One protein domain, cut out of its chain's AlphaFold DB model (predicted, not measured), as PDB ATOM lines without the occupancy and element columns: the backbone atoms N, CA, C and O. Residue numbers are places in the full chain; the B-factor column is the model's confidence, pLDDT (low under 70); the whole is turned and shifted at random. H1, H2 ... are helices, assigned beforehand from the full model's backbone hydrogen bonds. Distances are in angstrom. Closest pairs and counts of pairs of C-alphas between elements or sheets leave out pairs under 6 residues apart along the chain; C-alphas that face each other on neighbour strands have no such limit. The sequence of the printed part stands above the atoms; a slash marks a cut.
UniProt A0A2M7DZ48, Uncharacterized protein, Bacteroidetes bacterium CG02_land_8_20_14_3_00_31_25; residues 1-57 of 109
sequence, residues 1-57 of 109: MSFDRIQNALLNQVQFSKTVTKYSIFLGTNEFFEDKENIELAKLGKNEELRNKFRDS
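What this domain is: This is residues 1 to 57 of the 109 residues of an uncharacterized protein of Bacteroidetes bacterium CG02_land_8_20_14_3_00_31_25 (UniProt A0A2M7DZ48). A small rounded helical ball: H2 spans one side, the hairpin H4-H5 the other, with H1 between and short H3 opposite H1. The 57 printed residues have five named helices, H1 to H5, and no named strand: all helix. It is compact, radius of gyration of the C-alphas 9.9 A, spanning 24 by 23 by 22 A.

Where its parts are: Find C-alpha 17 at (192.007, 175.400, 174.808); H2 runs 15.1 A to residue 27. H5, residues 47 to 57, also 15.1 A, ends at (187.701, 193.569, 177.896). H1 is residues 4 to 11, H3 31 to 34, H4 36 to 43.

How they stand to each other: From H2, look to H1: they touch about perpendicular, 76 degrees, closest C-alphas Ala 9 and Val 20, 6.1 A. H1 touches H4 at a steep 55 degrees, opposite ways, closest C-alphas Gln 7 and Ala 42, 5.1 A. Hairpin H4 and H5 touch at a shallow 30 degrees, opposite ways, closest C-alphas Leu 41 and Leu 50, 6.3 A. Every O i to N i+4 pair is within hydrogen-bond range in H1, H2, H4 and H5; H3 is too short for one.

The domain as a whole: The printed part has no cut; its four links are tight. Residues 1 to 2 are under pLDDT 70.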
ATOM      1  N   MET A   1     203.290 189.142 181.724       51.16
ATOM      2  CA  MET A   1     202.369 188.293 180.939       51.16
ATOM      3  C   MET A   1     202.896 188.270 179.509       51.16
ATOM      4  O   MET A   1     202.887 189.316 178.875       51.16
ATOM      5  N   SER A   2     203.456 187.147 179.040       59.31
ATOM      6  CA  SER A   2     203.865 187.017 177.628       59.31
ATOM      7  C   SER A   2     202.587 186.927 176.789       59.31
ATOM      8  O   SER A   2     201.768 186.025 176.995       59.31
ATOM      9  N   PHE A   3     202.378 187.927 175.929       73.62
ATOM     10  CA  PHE A   3     201.191 188.030 175.073       73.62
ATOM     11  C   PHE A   3     201.193 186.981 173.962       73.62
ATOM     12  O   PHE A   3     200.131 186.622 173.466       73.62
ATOM     13  N   ASP A   4     202.353 186.390 173.686       80.19
ATOM     14  CA  ASP A   4     202.546 185.319 172.709       80.19
ATOM     15  C   ASP A   4     201.610 184.132 172.974       80.19
ATOM     16  O   ASP A   4     201.107 183.503 172.049       80.19
ATOM     17  N   ARG A   5     201.304 183.821 174.244       84.88
ATOM     18  CA  ARG A   5     200.341 182.753 174.570       84.88
ATOM     19  C   ARG A   5     198.898 183.118 174.235       84.88
ATOM     20  O   ARG A   5     198.149 182.236 173.834       84.88
ATOM     21  N   ILE A   6     198.507 184.379 174.414       89.38
ATOM     22  CA  ILE A   6     197.160 184.859 174.070       89.38
ATOM     23  C   ILE A   6     197.027 184.947 172.546       89.38
ATOM     24  O   ILE A   6     196.035 184.479 171.998       89.38
ATOM     25  N   GLN A   7     198.060 185.447 171.867       93.06
ATOM     26  CA  GLN A   7     198.147 185.468 170.409       93.06
ATOM     27  C   GLN A   7     197.997 184.055 169.827       93.06
ATOM     28  O   GLN A   7     197.129 183.816 168.993       93.06
ATOM     29  N   ASN A   8     198.774 183.085 170.317       93.00
ATOM     30  CA  ASN A   8     198.660 181.694 169.874       93.00
ATOM     31  C   ASN A   8     197.285 181.086 170.180       93.00
ATOM     32  O   ASN A   8     196.776 180.295 169.388       93.00
ATOM     33  N   ALA A   9     196.670 181.469 171.302       94.31
ATOM     34  CA  ALA A   9     195.328 181.024 171.648       94.31
ATOM     35  C   ALA A   9     194.256 181.563 170.692       94.31
ATOM     36  O   ALA A   9     193.355 180.811 170.349       94.31
ATOM     37  N   LEU A  10     194.383 182.802 170.209       95.25
ATOM     38  CA  LEU A  10     193.496 183.361 169.180       95.25
ATOM     39  C   LEU A  10     193.636 182.640 167.836       95.25
ATOM     40  O   LEU A  10     192.638 182.394 167.166       95.25
ATOM     41  N   LEU A  11     194.865 182.275 167.458       95.12
ATOM     42  CA  LEU A  11     195.149 181.628 166.176       95.12
ATOM     43  C   LEU A  11     194.812 180.129 166.163       95.12
ATOM     44  O   LEU A  11     194.410 179.607 165.129       95.12
ATOM     45  N   ASN A  12     194.973 179.432 167.294       94.50
ATOM     46  CA  ASN A  12     194.858 177.973 167.391       94.50
ATOM     47  C   ASN A  12     194.085 177.537 168.650       94.50
ATOM     48  O   ASN A  12     194.611 176.843 169.525       94.50
ATOM     49  N   GLN A  13     192.811 177.922 168.746       92.00
ATOM     50  CA  GLN A  13     191.992 177.720 169.952       92.00
ATOM     51  C   GLN A  13     191.897 176.257 170.418       92.00
ATOM     52  O   GLN A  13     191.923 176.002 171.619       92.00
ATOM     53  N   VAL A  14     191.847 175.285 169.497       93.31
ATOM     54  CA  VAL A  14     191.770 173.849 169.838       93.31
ATOM     55  C   VAL A  14     193.021 173.396 170.599       93.31
ATOM     56  O   VAL A  14     192.923 172.779 171.662       93.31
ATOM     57  N   GLN A  15     194.203 173.749 170.091       95.50
ATOM     58  CA  GLN A  15     195.484 173.394 170.705       95.50
ATOM     59  C   GLN A  15     195.719 174.150 172.020       95.50
ATOM     60  O   GLN A  15     196.293 173.610 172.965       95.50
ATOM     61  N   PHE A  16     195.252 175.397 172.099       95.00
ATOM     62  CA  PHE A  16     195.436 176.282 173.247       95.00
ATOM     63  C   PHE A  16     194.182 176.401 174.126       95.00
ATOM     64  O   PHE A  16     194.048 177.371 174.875       95.00
ATOM     65  N   SER A  17     193.304 175.396 174.111       95.25
ATOM     66  CA  SER A  17     192.007 175.400 174.808       95.25
ATOM     67  C   SER A  17     192.111 175.770 176.290       95.25
ATOM     68  O   SER A  17     191.368 176.617 176.770       95.25
ATOM     69  N   LYS A  18     193.117 175.251 177.007       95.06
ATOM     70  CA  LYS A  18     193.385 175.617 178.414       95.06
ATOM     71  C   LYS A  18     193.644 177.115 178.608       95.06
ATOM     72  O   LYS A  18     193.263 177.681 179.629       95.06
ATOM     73  N   THR A  19     194.329 177.747 177.655       94.31
ATOM     74  CA  THR A  19     194.638 179.183 177.689       94.31
ATOM     75  C   THR A  19     193.384 180.002 177.417       94.31
ATOM     76  O   THR A  19     193.131 180.948 178.159       94.31
ATOM     77  N   VAL A  20     192.588 179.593 176.422       96.25
ATOM     78  CA  VAL A  20     191.276 180.184 176.126       96.25
ATOM     79  C   VAL A  20     190.400 180.127 177.375       96.25
ATOM     80  O   VAL A  20     190.065 181.168 177.920       96.25
ATOM     81  N   THR A  21     190.160 178.937 177.936       96.38
ATOM     82  CA  THR A  21     189.333 178.769 179.141       96.38
ATOM     83  C   THR A  21     189.826 179.615 180.312       96.38
ATOM     84  O   THR A  21     189.032 180.306 180.946       96.38
ATOM     85  N   LYS A  22     191.135 179.604 180.600       95.31
ATOM     86  CA  LYS A  22     191.707 180.386 181.705       95.31
ATOM     87  C   LYS A  22     191.395 181.874 181.567       95.31
ATOM     88  O   LYS A  22     190.995 182.507 182.542       95.31
ATOM     89  N   TYR A  23     191.637 182.440 180.387       94.69
ATOM     90  CA  TYR A  23     191.470 183.873 180.185       94.69
ATOM     91  C   TYR A  23     190.017 184.266 179.952       94.69
ATOM     92  O   TYR A  23     189.636 185.340 180.396       94.69
ATOM     93  N   SER A  24     189.188 183.394 179.386       95.75
ATOM     94  CA  SER A  24     187.748 183.618 179.336       95.75
ATOM     95  C   SER A  24     187.131 183.687 180.729       95.75
ATOM     96  O   SER A  24     186.363 184.597 181.011       95.75
ATOM     97  N   ILE A  25     187.515 182.779 181.638       95.31
ATOM     98  CA  ILE A  25     187.079 182.831 183.045       95.31
ATOM     99  C   ILE A  25     187.544 184.134 183.700       95.31
ATOM    100  O   ILE A  25     186.777 184.778 184.405       95.31
ATOM    101  N   PHE A  26     188.791 184.540 183.450       92.62
ATOM    102  CA  PHE A  26     189.336 185.787 183.984       92.62
ATOM    103  C   PHE A  26     188.596 187.033 183.468       92.62
ATOM    104  O   PHE A  26     188.338 187.957 184.237       92.62
ATOM    105  N   LEU A  27     188.254 187.063 182.178       94.69
ATOM    106  CA  LEU A  27     187.504 188.152 181.554       94.69
ATOM    107  C   LEU A  27     185.998 188.073 181.840       94.69
ATOM    108  O   LEU A  27     185.298 189.056 181.637       94.69
ATOM    109  N   GLY A  28     185.494 186.928 182.299       93.56
ATOM    110  CA  GLY A  28     184.063 186.670 182.460       93.56
ATOM    111  C   GLY A  28     183.310 186.472 181.139       93.56
ATOM    112  O   GLY A  28     182.085 186.479 181.142       93.56
ATOM    113  N   THR A  29     184.011 186.311 180.013       93.62
ATOM    114  CA  THR A  29     183.413 186.150 178.679       93.62
ATOM    115  C   THR A  29     184.360 185.431 177.715       93.62
ATOM    116  O   THR A  29     185.580 185.518 177.855       93.62
ATOM    117  N   ASN A  30     183.800 184.743 176.716       94.75
ATOM    118  CA  ASN A  30     184.552 184.158 175.599       94.75
ATOM    119  C   ASN A  30     184.734 185.128 174.423       94.75
ATOM    120  O   ASN A  30     185.573 184.874 173.560       94.75
ATOM    121  N   GLU A  31     184.002 186.247 174.409       95.69
ATOM    122  CA  GLU A  31     183.924 187.178 173.273       95.69
ATOM    123  C   GLU A  31     185.298 187.651 172.794       95.69
ATOM    124  O   GLU A  31     185.523 187.778 171.596       95.69
ATOM    125  N   PHE A  32     186.255 187.839 173.710       96.50
ATOM    126  CA  PHE A  32     187.612 188.251 173.351       96.50
ATOM    127  C   PHE A  32     188.275 187.305 172.335       96.50
ATOM    128  O   PHE A  32     188.988 187.775 171.447       96.50
ATOM    129  N   PHE A  33     188.047 185.993 172.458       96.19
ATOM    130  CA  PHE A  33     188.622 184.976 171.572       96.19
ATOM    131  C   PHE A  33     187.792 184.729 170.307       96.19
ATOM    132  O   PHE A  33     188.305 184.157 169.348       96.19
ATOM    133  N   GLU A  34     186.533 185.156 170.294       95.56
ATOM    134  CA  GLU A  34     185.611 185.010 169.162       95.56
ATOM    135  C   GLU A  34     185.586 186.263 168.265       95.56
ATOM    136  O   GLU A  34     185.161 186.202 167.110       95.56
ATOM    137  N   ASP A  35     186.083 187.392 168.776       96.56
ATOM    138  CA  ASP A  35     186.168 188.660 168.061       96.56
ATOM    139  C   ASP A  35     187.134 188.573 166.867       96.56
ATOM    140  O   ASP A  35     188.345 188.358 167.001       96.56
ATOM    141  N   LYS A  36     186.578 188.795 165.671       96.56
ATOM    142  CA  LYS A  36     187.314 188.791 164.403       96.56
ATOM    143  C   LYS A  36     188.444 189.815 164.390       96.56
ATOM    144  O   LYS A  36     189.498 189.525 163.834       96.56
ATOM    145  N   GLU A  37     188.256 190.982 165.001       96.69
ATOM    146  CA  GLU A  37     189.283 192.021 165.065       96.69
ATOM    147  C   GLU A  37     190.492 191.535 165.872       96.69
ATOM    148  O   GLU A  37     191.628 191.651 165.416       96.69
ATOM    149  N   ASN A  38     190.263 190.894 167.023       96.44
ATOM    150  CA  ASN A  38     191.343 190.350 167.850       96.44
ATOM    151  C   ASN A  38     192.095 189.218 167.134       96.44
ATOM    152  O   ASN A  38     193.322 189.125 167.240       96.44
ATOM    153  N   ILE A  39     191.383 188.378 166.375       96.50
ATOM    154  CA  ILE A  39     191.991 187.326 165.549       96.50
ATOM    155  C   ILE A  39     192.877 187.938 164.454       96.50
ATOM    156  O   ILE A  39     193.998 187.471 164.244       96.50
ATOM    157  N   GLU A  40     192.426 188.998 163.779       96.75
ATOM    158  CA  GLU A  40     193.230 189.688 162.763       96.75
ATOM    159  C   GLU A  40     194.458 190.381 163.369       96.75
ATOM    160  O   GLU A  40     195.569 190.227 162.855       96.75
ATOM    161  N   LEU A  41     194.317 191.051 164.517       95.31
ATOM    162  CA  LEU A  41     195.453 191.628 165.245       95.31
ATOM    163  C   LEU A  41     196.492 190.563 165.617       95.31
ATOM    164  O   LEU A  41     197.698 190.805 165.506       95.31
ATOM    165  N   ALA A  42     196.042 189.366 166.007       94.81
ATOM    166  CA  ALA A  42     196.923 188.243 166.308       94.81
ATOM    167  C   ALA A  42     197.672 187.728 165.067       94.81
ATOM    168  O   ALA A  42     198.861 187.418 165.172       94.81
ATOM    169  N   LYS A  43     197.021 187.675 163.895       95.00
ATOM    170  CA  LYS A  43     197.670 187.305 162.620       95.00
ATOM    171  C   LYS A  43     198.721 188.326 162.198       95.00
ATOM    172  O   LYS A  43     199.792 187.948 161.734       95.00
ATOM    173  N   LEU A  44     198.429 189.612 162.391       95.00
ATOM    174  CA  LEU A  44     199.318 190.724 162.045       95.00
ATOM    175  C   LEU A  44     200.440 190.956 163.073       95.00
ATOM    176  O   LEU A  44     201.267 191.848 162.882       95.00
ATOM    177  N   GLY A  45     200.469 190.197 164.175       91.62
ATOM    178  CA  GLY A  45     201.468 190.350 165.237       91.62
ATOM    179  C   GLY A  45     201.362 191.677 165.998       91.62
ATOM    180  O   GLY A  45     202.345 192.144 166.575       91.62
ATOM    181  N   LYS A  46     200.181 192.308 166.006       93.00
ATOM    182  CA  LYS A  46     199.917 193.606 166.649       93.00
ATOM    183  C   LYS A  46     199.713 193.450 168.159       93.00
ATOM    184  O   LYS A  46     198.648 193.720 168.707       93.00
ATOM    185  N   ASN A  47     200.764 193.004 168.845       88.88
ATOM    186  CA  ASN A  47     200.707 192.595 170.251       88.88
ATOM    187  C   ASN A  47     200.383 193.734 171.231       88.88
ATOM    188  O   ASN A  47     199.761 193.485 172.264       88.88
ATOM    189  N   GLU A  48     200.768 194.976 170.930       88.88
ATOM    190  CA  GLU A  48     200.411 196.132 171.765       88.88
ATOM    191  C   GLU A  48     198.916 196.458 171.682       88.88
ATOM    192  O   GLU A  48     198.260 196.647 172.707       88.88
ATOM    193  N   GLU A  49     198.360 196.457 170.471       92.69
ATOM    194  CA  GLU A  49     196.932 196.682 170.225       92.69
ATOM    195  C   GLU A  49     196.098 195.564 170.859       92.69
ATOM    196  O   GLU A  49     195.140 195.834 171.586       92.69
ATOM    197  N   LEU A  50     196.535 194.312 170.696       92.88
ATOM    198  CA  LEU A  50     195.893 193.157 171.316       92.88
ATOM    199  C   LEU A  50     195.927 193.229 172.850       92.88
ATOM    200  O   LEU A  50     194.952 192.892 173.525       92.88
ATOM    201  N   ARG A  51     197.032 193.725 173.418       90.75
ATOM    202  CA  ARG A  51     197.141 193.985 174.855       90.75
ATOM    203  C   ARG A  51     196.161 195.052 175.321       90.75
ATOM    204  O   ARG A  51     195.555 194.878 176.377       90.75
ATOM    205  N   ASN A  52     195.969 196.119 174.553       91.88
ATOM    206  CA  ASN A  52     194.982 197.147 174.875       91.88
ATOM    207  C   ASN A  52     193.555 196.590 174.831       91.88
ATOM    208  O   ASN A  52     192.829 196.737 175.814       91.88
ATOM    209  N   LYS A  53     193.199 195.836 173.783       94.50
ATOM    210  CA  LYS A  53     191.895 195.159 173.672       94.50
ATOM    211  C   LYS A  53     191.621 194.230 174.854       94.50
ATOM    212  O   LYS A  53     190.528 194.245 175.416       94.50
ATOM    213  N   PHE A  54     192.624 193.467 175.286       93.62
ATOM    214  CA  PHE A  54     192.491 192.580 176.442       93.62
ATOM    215  C   PHE A  54     192.234 193.362 177.736       93.62
ATOM    216  O   PHE A  54     191.355 193.002 178.520       93.62
ATOM    217  N   ARG A  55     192.979 194.455 177.961       92.75
ATOM    218  CA  ARG A  55     192.774 195.337 179.122       92.75
ATOM    219  C   ARG A  55     191.365 195.925 179.116       92.75
ATOM    220  O   ARG A  55     190.739 195.967 180.168       92.75
ATOM    221  N   ASP A  56     190.868 196.353 177.963       94.06
ATOM    222  CA  ASP A  56     189.535 196.946 177.857       94.06
ATOM    223  C   ASP A  56     188.428 195.908 178.061       94.06
ATOM    224  O   ASP A  56     187.456 196.191 178.757       94.06
ATOM    225  N   SER A  57     188.604 194.679 177.567       95.19
ATOM    226  CA  SER A  57     187.701 193.569 177.896       95.19
ATOM    227  C   SER A  57     187.659 193.304 179.402       95.19
ATOM    228  O   SER A  57     186.589 193.058 179.953       95.19
TER     229      SER A  57